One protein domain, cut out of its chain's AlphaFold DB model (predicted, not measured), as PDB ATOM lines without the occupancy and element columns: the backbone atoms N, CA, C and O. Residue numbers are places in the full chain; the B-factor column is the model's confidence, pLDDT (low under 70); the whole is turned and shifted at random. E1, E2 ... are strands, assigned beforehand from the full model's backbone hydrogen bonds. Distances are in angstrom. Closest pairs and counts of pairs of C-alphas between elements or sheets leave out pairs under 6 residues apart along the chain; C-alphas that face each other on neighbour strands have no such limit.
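This is residues 20 to 114 of the 120 residues of an uncharacterized protein of Firmicutes bacterium ADurb.Bin419 (UniProt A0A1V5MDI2). Two strongly twisted sheets lie face to face as a sandwich, E1 E9 E8 E4 E5 on one side and E2 E3 E7 E6 on the other, their strands crossed at 52 degrees. E5 runs on into E6 and so passes from one sheet to the other, while the long unnamed stretch of residues 23 to 41 leads from edge strand E1 to edge strand E2 of the opposite sheet. The printed part has 95 residues with no named helix and nine named strands, E1 to E9 in order; the class is all strand, though under half of the residues, 46, are in named elements. The first sheet, in the order E1 E9 E8 E4 E5, is mixed, and the second, in the order E2 E3 E7 E6, is all antiparallel. The whole is compact and rounded, with a radius of gyration of the C-alphas of 12.7 A and spans of 35 by 31 by 22 A.

E1, residues 20 to 22, is parallel to E9, residues 109 to 113, at 11 degrees, with N 22 and O 112 3.0 A apart. E2, residues 42 to 46, and E3, residues 49 to 53, form a hairpin, with N 44 and O 51 2.9 A apart. E4, residues 63 to 68, and E5, residues 71 to 73, form another, with N 73 and O 66 2.9 A apart. E5 runs on into E6, residues 75 to 80, at 42 degrees. E6 and E7, residues 85 to 90, are a hairpin, with N 78 and O 87 2.9 A apart. E7 is also antiparallel to E3, with N 88 and O 52 2.8 A apart. E8, residues 100 to 106, is antiparallel to E4 at 166 degrees, with N 101 and O 67 2.8 A apart. E8 and E9 form a hairpin, with N 104 and O 111 2.8 A apart. Between the two sheets, whose best planes are 12 degrees apart, E4 and E7 are near each other, with 5 pairs of C-alphas within 10 A.

E1 begins at C-alpha 20, (165.675, 146.142, 142.130). E4 measures 17.1 A, E6 16.0 A and E7 16.1 A from first to last C-alpha. E8, the longest strand, measures 20.3 A and begins at C-alpha 100, (163.910, 162.160, 136.177). E9 ends at C-alpha 113, (166.693, 154.219, 138.522).

The two C-alphas farthest apart are those of Gly 34 and Gly 48, 35.8 A. The printed part has no cut. The link E1 to E2 is long, with 19 residues. The mean pLDDT of the printed part is 85.2, and residues 23 to 35 are under 70.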
ATOM      1  N   VAL A  20     164.435 145.537 141.623       74.31
ATOM      2  CA  VAL A  20     165.675 146.142 142.130       74.31
ATOM      3  C   VAL A  20     165.542 147.663 142.056       74.31
ATOM      4  O   VAL A  20     165.317 148.219 140.982       74.31
ATOM      5  N   ILE A  21     165.645 148.333 143.208       72.06
ATOM      6  CA  ILE A  21     165.559 149.797 143.317       72.06
ATOM      7  C   ILE A  21     166.954 150.334 143.607       72.06
ATOM      8  O   ILE A  21     167.579 149.931 144.589       72.06
ATOM      9  N   ILE A  22     167.427 151.243 142.759       70.12
ATOM     10  CA  ILE A  22     168.735 151.873 142.900       70.12
ATOM     11  C   ILE A  22     168.515 153.363 143.147       70.12
ATOM     12  O   ILE A  22     168.069 154.091 142.262       70.12
ATOM     13  N   ASN A  23     168.843 153.804 144.359       69.75
ATOM     14  CA  ASN A  23     168.738 155.200 144.768       69.75
ATOM     15  C   ASN A  23     170.126 155.739 145.137       69.75
ATOM     16  O   ASN A  23     170.546 155.723 146.296       69.75
ATOM     17  N   CYS A  24     170.883 156.147 144.119       62.25
ATOM     18  CA  CYS A  24     172.156 156.842 144.272       62.25
ATOM     19  C   CYS A  24     172.450 157.697 143.029       62.25
ATOM     20  O   CYS A  24     171.954 157.410 141.947       62.25
ATOM     21  N   ARG A  25     173.262 158.754 143.188       50.56
ATOM     22  CA  ARG A  25     173.540 159.737 142.119       50.56
ATOM     23  C   ARG A  25     174.486 159.241 141.021       50.56
ATOM     24  O   ARG A  25     174.526 159.850 139.967       50.56
ATOM     25  N   GLU A  26     175.226 158.160 141.263       57.84
ATOM     26  CA  GLU A  26     176.181 157.564 140.314       57.84
ATOM     27  C   GLU A  26     176.162 156.029 140.445       57.84
ATOM     28  O   GLU A  26     177.094 155.421 140.992       57.84
ATOM     29  N   PRO A  27     175.079 155.358 140.025       58.88
ATOM     30  CA  PRO A  27     174.994 153.915 140.143       58.88
ATOM     31  C   PRO A  27     176.000 153.245 139.208       58.88
ATOM     32  O   PRO A  27     175.776 153.106 138.007       58.88
ATOM     33  N   LYS A  28     177.098 152.733 139.769       55.41
ATOM     34  CA  LYS A  28     177.983 151.778 139.086       55.41
ATOM     35  C   LYS A  28     177.407 150.366 139.180       55.41
ATOM     36  O   LYS A  28     178.051 149.447 139.678       55.41
ATOM     37  N   VAL A  29     176.159 150.209 138.748       57.72
ATOM     38  CA  VAL A  29     175.506 148.902 138.694       57.72
ATOM     39  C   VAL A  29     175.788 148.312 137.326       57.72
ATOM     40  O   VAL A  29     175.296 148.804 136.318       57.72
ATOM     41  N   ASN A  30     176.626 147.281 137.298       55.69
ATOM     42  CA  ASN A  30     176.840 146.488 136.100       55.69
ATOM     43  C   ASN A  30     175.953 145.243 136.188       55.69
ATOM     44  O   ASN A  30     176.242 144.325 136.961       55.69
ATOM     45  N   ILE A  31     174.858 145.230 135.429       61.47
ATOM     46  CA  ILE A  31     173.978 144.063 135.327       61.47
ATOM     47  C   ILE A  31     174.568 143.135 134.260       61.47
ATOM     48  O   ILE A  31     174.126 143.097 133.116       61.47
ATOM     49  N   ASN A  32     175.639 142.428 134.627       56.81
ATOM     50  CA  ASN A  32     176.375 141.569 133.700       56.81
ATOM     51  C   ASN A  32     175.538 140.355 133.248       56.81
ATOM     52  O   ASN A  32     175.090 139.561 134.071       56.81
ATOM     53  N   ALA A  33     175.428 140.208 131.922       51.56
ATOM     54  CA  ALA A  33     175.022 139.034 131.139       51.56
ATOM     55  C   ALA A  33     173.764 138.284 131.623       51.56
ATOM     56  O   ALA A  33     173.834 137.225 132.249       51.56
ATOM     57  N   GLY A  34     172.598 138.797 131.233       59.66
ATOM     58  CA  GLY A  34     171.312 138.136 131.439       59.66
ATOM     59  C   GLY A  34     170.178 138.836 130.693       59.66
ATOM     60  O   GLY A  34     170.410 139.615 129.771       59.66
ATOM     61  N   ALA A  35     168.939 138.564 131.103       61.28
ATOM     62  CA  ALA A  35     167.741 139.126 130.481       61.28
ATOM     63  C   ALA A  35     167.717 140.667 130.469       61.28
ATOM     64  O   ALA A  35     167.257 141.259 129.498       61.28
ATOM     65  N   LEU A  36     168.255 141.320 131.505       70.00
ATOM     66  CA  LEU A  36     168.195 142.771 131.687       70.00
ATOM     67  C   LEU A  36     169.597 143.398 131.727       70.00
ATOM     68  O   LEU A  36     170.033 143.910 132.749       70.00
ATOM     69  N   ASP A  37     170.322 143.335 130.617       73.19
ATOM     70  CA  ASP A  37     171.627 143.991 130.493       73.19
ATOM     71  C   ASP A  37     171.428 145.469 130.097       73.19
ATOM     72  O   ASP A  37     171.144 145.801 128.952       73.19
ATOM     73  N   VAL A  38     171.478 146.378 131.060       72.75
ATOM     74  CA  VAL A  38     171.423 147.826 130.819       72.75
ATOM     75  C   VAL A  38     172.680 148.461 131.387       72.75
ATOM     76  O   VAL A  38     173.143 148.064 132.453       72.75
ATOM     77  N   GLY A  39     173.249 149.419 130.650       75.44
ATOM     78  CA  GLY A  39     174.465 150.120 131.053       75.44
ATOM     79  C   GLY A  39     174.227 151.098 132.207       75.44
ATOM     80  O   GLY A  39     173.564 150.789 133.191       75.44
ATOM     81  N   GLN A  40     174.784 152.305 132.099       84.00
ATOM     82  CA  GLN A  40     174.554 153.388 133.062       84.00
ATOM     83  C   GLN A  40     173.638 154.444 132.438       84.00
ATOM     84  O   GLN A  40     174.143 155.344 131.746       84.00
ATOM     85  N   PRO A  41     172.308 154.336 132.630       89.69
ATOM     86  CA  PRO A  41     171.404 155.359 132.156       89.69
ATOM     87  C   PRO A  41     171.714 156.709 132.790       89.69
ATOM     88  O   PRO A  41     172.055 156.782 133.970       89.69
ATOM     89  N   HIS A  42     171.597 157.774 132.009       91.38
ATOM     90  CA  HIS A  42     171.795 159.141 132.482       91.38
ATOM     91  C   HIS A  42     171.044 160.131 131.598       91.38
ATOM     92  O   HIS A  42     170.687 159.835 130.454       91.38
ATOM     93  N   VAL A  43     170.818 161.317 132.144       95.12
ATOM     94  CA  VAL A  43     170.217 162.451 131.450       95.12
ATOM     95  C   VAL A  43     171.325 163.281 130.811       95.12
ATOM     96  O   VAL A  43     172.356 163.503 131.440       95.12
ATOM     97  N   PHE A  44     171.117 163.774 129.594       95.06
ATOM     98  CA  PHE A  44     172.045 164.677 128.911       95.06
ATOM     99  C   PHE A  44     171.288 165.755 128.126       95.06
ATOM    100  O   PHE A  44     170.106 165.596 127.816       95.06
ATOM    101  N   ALA A  45     171.949 166.879 127.849       94.50
ATOM    102  CA  ALA A  45     171.329 168.024 127.185       94.50
ATOM    103  C   ALA A  45     171.488 167.959 125.657       94.50
ATOM    104  O   ALA A  45     172.582 167.725 125.146       94.50
ATOM    105  N   VAL A  46     170.404 168.235 124.930       92.94
ATOM    106  CA  VAL A  46     170.384 168.396 123.468       92.94
ATOM    107  C   VAL A  46     169.490 169.579 123.121       92.94
ATOM    108  O   VAL A  46     168.284 169.516 123.329       92.94
ATOM    109  N   GLU A  47     170.086 170.661 122.612       87.12
ATOM    110  CA  GLU A  47     169.396 171.827 122.025       87.12
ATOM    111  C   GLU A  47     168.085 172.250 122.726       87.12
ATOM    112  O   GLU A  47     167.019 172.331 122.119       87.12
ATOM    113  N   GLY A  48     168.152 172.543 124.029       86.25
ATOM    114  CA  GLY A  48     166.994 173.031 124.795       86.25
ATOM    115  C   GLY A  48     166.028 171.947 125.288       86.25
ATOM    116  O   GLY A  48     164.981 172.281 125.839       86.25
ATOM    117  N   ASN A  49     166.382 170.672 125.129       93.75
ATOM    118  CA  ASN A  49     165.712 169.524 125.727       93.75
ATOM    119  C   ASN A  49     166.716 168.675 126.526       93.75
ATOM    120  O   ASN A  49     167.917 168.683 126.247       93.75
ATOM    121  N   TYR A  50     166.220 167.899 127.485       96.00
ATOM    122  CA  TYR A  50     166.979 166.823 128.113       96.00
ATOM    123  C   TYR A  50     166.502 165.471 127.590       96.00
ATOM    124  O   TYR A  50     165.304 165.194 127.547       96.00
ATOM    125  N   GLN A  51     167.450 164.626 127.205       96.19
ATOM    126  CA  GLN A  51     167.209 163.271 126.716       96.19
ATOM    127  C   GLN A  51     167.825 162.249 127.670       96.19
ATOM    128  O   GLN A  51     168.663 162.588 128.507       96.19
ATOM    129  N   ILE A  52     167.398 160.991 127.556       95.94
ATOM    130  CA  ILE A  52     167.842 159.915 128.441       95.94
ATOM    131  C   ILE A  52     168.602 158.883 127.627       95.94
ATOM    132  O   ILE A  52     168.026 158.215 126.773       95.94
ATOM    133  N   TYR A  53     169.885 158.711 127.923       93.94
ATOM    134  CA  TYR A  53     170.661 157.580 127.433       93.94
ATOM    135  C   TYR A  53     170.366 156.362 128.302       93.94
ATOM    136  O   TYR A  53     170.348 156.478 129.524       93.94
ATOM    137  N   VAL A  54     170.149 155.197 127.690       89.38
ATOM    138  CA  VAL A  54     169.745 153.967 128.407       89.38
ATOM    139  C   VAL A  54     170.923 153.020 128.680       89.38
ATOM    140  O   VAL A  54     170.796 152.067 129.445       89.38
ATOM    141  N   GLY A  55     172.104 153.265 128.104       84.62
ATOM    142  CA  GLY A  55     173.240 152.353 128.299       84.62
ATOM    143  C   GLY A  55     173.254 151.139 127.373       84.62
ATOM    144  O   GLY A  55     173.910 150.161 127.712       84.62
ATOM    145  N   ARG A  56     172.517 151.163 126.255       85.75
ATOM    146  CA  ARG A  56     172.364 150.041 125.311       85.75
ATOM    147  C   ARG A  56     172.108 150.558 123.888       85.75
ATOM    148  O   ARG A  56     171.693 151.699 123.735       85.75
ATOM    149  N   ALA A  57     172.312 149.712 122.874       84.88
ATOM    150  CA  ALA A  57     172.094 150.018 121.454       84.88
ATOM    151  C   ALA A  57     170.692 149.663 120.901       84.88
ATOM    152  O   ALA A  57     170.293 150.187 119.865       84.88
ATOM    153  N   ASP A  58     169.956 148.761 121.557       85.19
ATOM    154  CA  ASP A  58     168.671 148.214 121.104       85.19
ATOM    155  C   ASP A  58     167.582 148.276 122.194       85.19
ATOM    156  O   ASP A  58     167.879 148.292 123.388       85.19
ATOM    157  N   SER A  59     166.310 148.281 121.783       88.81
ATOM    158  CA  SER A  59     165.134 148.215 122.671       88.81
ATOM    159  C   SER A  59     164.404 146.869 122.629       88.81
ATOM    160  O   SER A  59     163.308 146.740 123.174       88.81
ATOM    161  N   THR A  60     164.954 145.846 121.972       89.25
ATOM    162  CA  THR A  60     164.182 144.636 121.657       89.25
ATOM    163  C   THR A  60     163.860 143.835 122.922       89.25
ATOM    164  O   THR A  60     164.742 143.353 123.641       89.25
ATOM    165  N   GLY A  61     162.561 143.666 123.183       87.38
ATOM    166  CA  GLY A  61     162.052 142.984 124.376       87.38
ATOM    167  C   GLY A  61     162.146 143.812 125.661       87.38
ATOM    168  O   GLY A  61     161.880 143.274 126.731       87.38
ATOM    169  N   PHE A  62     162.522 145.090 125.572       90.00
ATOM    170  CA  PHE A  62     162.530 146.010 126.704       90.00
ATOM    171  C   PHE A  62     161.283 146.884 126.700       90.00
ATOM    172  O   PHE A  62     160.814 147.331 125.655       90.00
ATOM    173  N   THR A  63     160.777 147.161 127.894       93.00
ATOM    174  CA  THR A  63     159.803 148.228 128.129       93.00
ATOM    175  C   THR A  63     160.457 149.282 129.006       93.00
ATOM    176  O   THR A  63     161.092 148.945 130.007       93.00
ATOM    177  N   PHE A  64     160.302 150.550 128.633       94.94
ATOM    178  CA  PHE A  64     160.786 151.678 129.419       94.94
ATOM    179  C   PHE A  64     159.596 152.455 129.972       94.94
ATOM    180  O   PHE A  64     158.554 152.576 129.333       94.94
ATOM    181  N   THR A  65     159.731 152.973 131.182       96.81
ATOM    182  CA  THR A  65     158.791 153.946 131.736       96.81
ATOM    183  C   THR A  65     159.594 155.114 132.265       96.81
ATOM    184  O   THR A  65     160.404 154.962 133.179       96.81
ATOM    185  N   LEU A  66     159.377 156.276 131.658       96.88
ATOM    186  CA  LEU A  66     160.034 157.517 132.025       96.88
ATOM    187  C   LEU A  66     159.098 158.328 132.919       96.88
ATOM    188  O   LEU A  66     157.916 158.480 132.605       96.88
ATOM    189  N   LYS A  67     159.616 158.846 134.031       96.44
ATOM    190  CA  LYS A  67     158.857 159.713 134.935       96.44
ATOM    191  C   LYS A  67     159.658 160.941 135.330       96.44
ATOM    192  O   LYS A  67     160.880 160.872 135.417       96.44
ATOM    193  N   GLN A  68     158.960 162.027 135.639       94.75
ATOM    194  CA  GLN A  68     159.505 163.156 136.386       94.75
ATOM    195  C   GLN A  68     158.676 163.361 137.654       94.75
ATOM    196  O   GLN A  68     157.493 163.711 137.595       94.75
ATOM    197  N   GLY A  69     159.280 163.080 138.810       90.06
ATOM    198  CA  GLY A  69     158.520 162.886 140.045       90.06
ATOM    199  C   GLY A  69     157.489 161.763 139.869       90.06
ATOM    200  O   GLY A  69     157.845 160.645 139.499       90.06
ATOM    201  N   GLU A  70     156.209 162.079 140.085       89.56
ATOM    202  CA  GLU A  70     155.090 161.134 139.936       89.56
ATOM    203  C   GLU A  70     154.503 161.083 138.513       89.56
ATOM    204  O   GLU A  70     153.736 160.174 138.191       89.56
ATOM    205  N   ALA A  71     154.833 162.049 137.650       94.31
ATOM    206  CA  ALA A  71     154.247 162.154 136.318       94.31
ATOM    207  C   ALA A  71     154.972 161.244 135.320       94.31
ATOM    208  O   ALA A  71     156.191 161.325 135.184       94.31
ATOM    209  N   THR A  72     154.223 160.417 134.588       96.81
ATOM    210  CA  THR A  72     154.752 159.678 133.431       96.81
ATOM    211  C   THR A  72     154.988 160.632 132.266       96.81
ATOM    212  O   THR A  72     154.144 161.479 131.977       96.81
ATOM    213  N   LEU A  73     156.132 160.480 131.604       96.75
ATOM    214  CA  LEU A  73     156.518 161.256 130.434       96.75
ATOM    215  C   LEU A  73     156.395 160.404 129.172       96.75
ATOM    216  O   LEU A  73     156.933 159.297 129.110       96.75
ATOM    217  N   ASP A  74     155.734 160.952 128.155       97.56
ATOM    218  CA  ASP A  74     155.731 160.374 126.814       97.56
ATOM    219  C   ASP A  74     157.080 160.627 126.128       97.56
ATOM    220  O   ASP A  74     157.682 161.698 126.264       97.56
ATOM    221  N   TYR A  75     157.557 159.646 125.364       97.25
ATOM    222  CA  TYR A  75     158.839 159.720 124.669       97.25
ATOM    223  C   TYR A  75     158.806 158.976 123.330       97.25
ATOM    224  O   TYR A  75     158.003 158.066 123.113       97.25
ATOM    225  N   THR A  76     159.724 159.338 122.441       96.69
ATOM    226  CA  THR A  76     160.113 158.540 121.274       96.69
ATOM    227  C   THR A  76     161.450 157.854 121.531       96.69
ATOM    228  O   THR A  76     162.229 158.270 122.389       96.69
ATOM    229  N   ILE A  77     161.714 156.764 120.810       95.31
ATOM    230  CA  ILE A  77     162.995 156.056 120.872       95.31
ATOM    231  C   ILE A  77     163.820 156.457 119.656       95.31
ATOM    232  O   ILE A  77     163.362 156.308 118.525       95.31
ATOM    233  N   GLU A  78     165.049 156.897 119.897       94.44
ATOM    234  CA  GLU A  78     166.049 157.122 118.860       94.44
ATOM    235  C   GLU A  78     167.225 156.167 119.058       94.44
ATOM    236  O   GLU A  78     167.784 156.056 120.150       94.44
ATOM    237  N   THR A  79     167.600 155.460 117.995       91.12
ATOM    238  CA  THR A  79     168.703 154.493 118.014       91.12
ATOM    239  C   THR A  79     169.854 154.983 117.151       91.12
ATOM    240  O   THR A  79     169.674 155.241 115.961       91.12
ATOM    241  N   TYR A  80     171.046 155.017 117.730       87.62
ATOM    242  CA  TYR A  80     172.294 155.408 117.085       87.62
ATOM    243  C   TYR A  80     173.187 154.167 117.013       87.62
ATOM    244  O   TYR A  80     174.082 153.965 117.834       87.62
ATOM    245  N   ALA A  81     172.873 153.282 116.061       79.75
ATOM    246  CA  ALA A  81     173.440 151.933 115.989       79.75
ATOM    247  C   ALA A  81     174.973 151.923 115.856       79.75
ATOM    248  O   ALA A  81     175.631 151.101 116.489       79.75
ATOM    249  N   GLU A  82     175.544 152.856 115.089       82.44
ATOM    250  CA  GLU A  82     177.000 152.974 114.903       82.44
ATOM    251  C   GLU A  82     177.733 153.380 116.190       82.44
ATOM    252  O   GLU A  82     178.892 153.023 116.389       82.44
ATOM    253  N   GLU A  83     177.043 154.081 117.092       83.38
ATOM    254  CA  GLU A  83     177.577 154.512 118.385       83.38
ATOM    255  C   GLU A  83     177.211 153.553 119.526       83.38
ATOM    256  O   GLU A  83     177.655 153.738 120.660       83.38
ATOM    257  N   GLY A  84     176.389 152.538 119.243       83.19
ATOM    258  CA  GLY A  84     175.882 151.607 120.243       83.19
ATOM    259  C   GLY A  84     174.952 152.260 121.270       83.19
ATOM    260  O   GLY A  84     174.931 151.825 122.422       83.19
ATOM    261  N   LYS A  85     174.202 153.303 120.879       87.75
ATOM    262  CA  LYS A  85     173.365 154.090 121.798       87.75
ATOM    263  C   LYS A  85     171.880 154.030 121.469       87.75
ATOM    264  O   LYS A  85     171.476 153.960 120.309       87.75
ATOM    265  N   LEU A  86     171.079 154.149 122.518       93.19
ATOM    266  CA  LEU A  86     169.636 154.294 122.483       93.19
ATOM    267  C   LEU A  86     169.250 155.428 123.420       93.19
ATOM    268  O   LEU A  86     169.630 155.424 124.599       93.19
ATOM    269  N   HIS A  87     168.494 156.379 122.882       95.25
ATOM    270  CA  HIS A  87     167.990 157.533 123.603       95.25
ATOM    271  C   HIS A  87     166.468 157.477 123.701       95.25
ATOM    272  O   HIS A  87     165.776 157.161 122.729       95.25
ATOM    273  N   LEU A  88     165.950 157.808 124.879       96.50
ATOM    274  CA  LEU A  88     164.555 158.182 125.049       96.50
ATOM    275  C   LEU A  88     164.479 159.700 124.914       96.50
ATOM    276  O   LEU A  88     165.130 160.426 125.673       96.50
ATOM    277  N   VAL A  89     163.702 160.162 123.942       96.75
ATOM    278  CA  VAL A  89     163.517 161.580 123.636       96.75
ATOM    279  C   VAL A  89     162.118 161.985 124.087       96.75
ATOM    280  O   VAL A  89     161.142 161.572 123.462       96.75
ATOM    281  N   PRO A  90     161.985 162.753 125.182       96.62
ATOM    282  CA  PRO A  90     160.689 163.238 125.640       96.62
ATOM    283  C   PRO A  90     159.966 164.010 124.532       96.62
ATOM    284  O   PRO A  90     160.567 164.866 123.880       96.62
ATOM    285  N   THR A  91     158.681 163.720 124.319       95.94
ATOM    286  CA  THR A  91     157.878 164.388 123.275       95.94
ATOM    287  C   THR A  91     157.576 165.844 123.620       95.94
ATOM    288  O   THR A  91     157.424 166.681 122.730       95.94
ATOM    289  N   VAL A  92     157.514 166.152 124.916       94.31
ATOM    290  CA  VAL A  92     157.470 167.510 125.454       94.31
ATOM    291  C   VAL A  92     158.860 167.842 125.999       94.31
ATOM    292  O   VAL A  92     159.351 167.086 126.841       94.31
ATOM    293  N   PRO A  93     159.491 168.950 125.563       94.56
ATOM    294  CA  PRO A  93     160.821 169.307 126.029       94.56
ATOM    295  C   PRO A  93     160.896 169.432 127.549       94.56
ATOM    296  O   PRO A  93     160.140 170.185 128.170       94.56
ATOM    297  N   ILE A  94     161.845 168.716 128.142       93.69
ATOM    298  CA  ILE A  94     162.196 168.867 129.547       93.69
ATOM    299  C   ILE A  94     163.120 170.080 129.665       93.69
ATOM    300  O   ILE A  94     164.111 170.184 128.948       93.69
ATOM    301  N   VAL A  95     162.814 170.981 130.599       92.31
ATOM    302  CA  VAL A  95     163.612 172.195 130.868       92.31
ATOM    303  C   VAL A  95     164.409 172.126 132.174       92.31
ATOM    304  O   VAL A  95     165.364 172.878 132.348       92.31
ATOM    305  N   ASN A  96     164.040 171.219 133.081       91.62
ATOM    306  CA  ASN A  96     164.764 170.920 134.315       91.62
ATOM    307  C   ASN A  96     164.942 169.395 134.424       91.62
ATOM    308  O   ASN A  96     163.922 168.701 134.453       91.62
ATOM    309  N   PRO A  97     166.178 168.863 134.483       90.88
ATOM    310  CA  PRO A  97     166.422 167.425 134.540       90.88
ATOM    311  C   PRO A  97     166.210 166.822 135.940       90.88
ATOM    312  O   PRO A  97     166.280 165.606 136.104       90.88
ATOM    313  N   GLU A  98     165.966 167.644 136.964       91.56
ATOM    314  CA  GLU A  98     165.734 167.157 138.323       91.56
ATOM    315  C   GLU A  98     164.505 166.238 138.406       91.56
ATOM    316  O   GLU A  98     163.440 166.511 137.841       91.56
ATOM    317  N   GLY A  99     164.657 165.142 139.155       90.06
ATOM    318  CA  GLY A  99     163.580 164.192 139.431       90.06
ATOM    319  C   GLY A  99     163.244 163.239 138.282       90.06
ATOM    320  O   GLY A  99     162.204 162.584 138.355       90.06
ATOM    321  N   ILE A 100     164.079 163.157 137.239       94.62
ATOM    322  CA  ILE A 100     163.910 162.160 136.177       94.62
ATOM    323  C   ILE A 100     164.232 160.765 136.722       94.62
ATOM    324  O   ILE A 100     165.330 160.506 137.219       94.62
ATOM    325  N   ASN A 101     163.273 159.858 136.566       93.94
ATOM    326  CA  ASN A 101     163.359 158.454 136.941       93.94
ATOM    327  C   ASN A 101     163.149 157.581 135.702       93.94
ATOM    328  O   ASN A 101     162.306 157.888 134.855       93.94
ATOM    329  N   LEU A 102     163.869 156.465 135.629       93.56
ATOM    330  CA  LEU A 102     163.715 155.473 134.570       93.56
ATOM    331  C   LEU A 102     163.438 154.110 135.185       93.56
ATOM    332  O   LEU A 102     164.218 153.605 135.987       93.56
ATOM    333  N   GLU A 103     162.356 153.486 134.753       92.94
ATOM    334  CA  GLU A 103     162.117 152.070 134.975       92.94
ATOM    335  C   GLU A 103     162.370 151.305 133.678       92.94
ATOM    336  O   GLU A 103     161.870 151.676 132.614       92.94
ATOM    337  N   VAL A 104     163.158 150.236 133.776       91.00
ATOM    338  CA  VAL A 104     163.449 149.320 132.677       91.00
ATOM    339  C   VAL A 104     162.929 147.940 133.042       91.00
ATOM    340  O   VAL A 104     163.282 147.405 134.093       91.00
ATOM    341  N   GLN A 105     162.128 147.349 132.157       89.88
ATOM    342  CA  GLN A 105     161.592 146.006 132.331       89.88
ATOM    343  C   GLN A 105     161.958 145.086 131.166       89.88
ATOM    344  O   GLN A 105     161.888 145.494 130.004       89.88
ATOM    345  N   LYS A 106     162.287 143.829 131.479       85.75
ATOM    346  CA  LYS A 106     162.450 142.731 130.515       85.75
ATOM    347  C   LYS A 106     162.301 141.382 131.208       85.75
ATOM    348  O   LYS A 106     162.785 141.209 132.322       85.75
ATOM    349  N   ASP A 107     161.625 140.439 130.555       83.88
ATOM    350  CA  ASP A 107     161.448 139.052 131.020       83.88
ATOM    351  C   ASP A 107     160.944 138.933 132.478       83.88
ATOM    352  O   ASP A 107     161.329 138.045 133.242       83.88
ATOM    353  N   GLY A 108     160.064 139.857 132.882       78.56
ATOM    354  CA  GLY A 108     159.491 139.915 134.230       78.56
ATOM    355  C   GLY A 108     160.423 140.482 135.307       78.56
ATOM    356  O   GLY A 108     160.076 140.423 136.482       78.56
ATOM    357  N   ILE A 109     161.586 141.023 134.940       80.06
ATOM    358  CA  ILE A 109     162.509 141.726 135.839       80.06
ATOM    359  C   ILE A 109     162.352 143.229 135.620       80.06
ATOM    360  O   ILE A 109     162.312 143.676 134.472       80.06
ATOM    361  N   ALA A 110     162.296 144.001 136.709       84.94
ATOM    362  CA  ALA A 110     162.241 145.461 136.677       84.94
ATOM    363  C   ALA A 110     163.404 146.087 137.459       84.94
ATOM    364  O   ALA A 110     163.639 145.751 138.627       84.94
ATOM    365  N   VAL A 111     164.092 147.044 136.833       84.75
ATOM    366  CA  VAL A 111     165.077 147.916 137.485       84.75
ATOM    367  C   VAL A 111     164.570 149.342 137.452       84.75
ATOM    368  O   VAL A 111     164.209 149.854 136.395       84.75
ATOM    369  N   ILE A 112     164.563 149.979 138.622       87.81
ATOM    370  CA  ILE A 112     164.188 151.382 138.772       87.81
ATOM    371  C   ILE A 112     165.420 152.192 139.150       87.81
ATOM    372  O   ILE A 112     166.038 151.956 140.191       87.81
ATOM    373  N   TYR A 113     165.722 153.166 138.301       87.12
ATOM    374  CA  TYR A 113     166.693 154.219 138.522       87.12
ATOM    375  C   TYR A 113     165.959 155.464 139.015       87.12
ATOM    376  O   TYR A 113     165.171 156.059 138.273       87.12
ATOM    377  N   GLU A 114     166.211 155.852 140.262       88.06
ATOM    378  CA  GLU A 114     165.659 157.076 140.838       88.06
ATOM    379  C   GLU A 114     166.676 158.217 140.752       88.06
ATOM    380  O   GLU A 114     167.833 158.039 141.124       88.06
TER     381      GLU A 114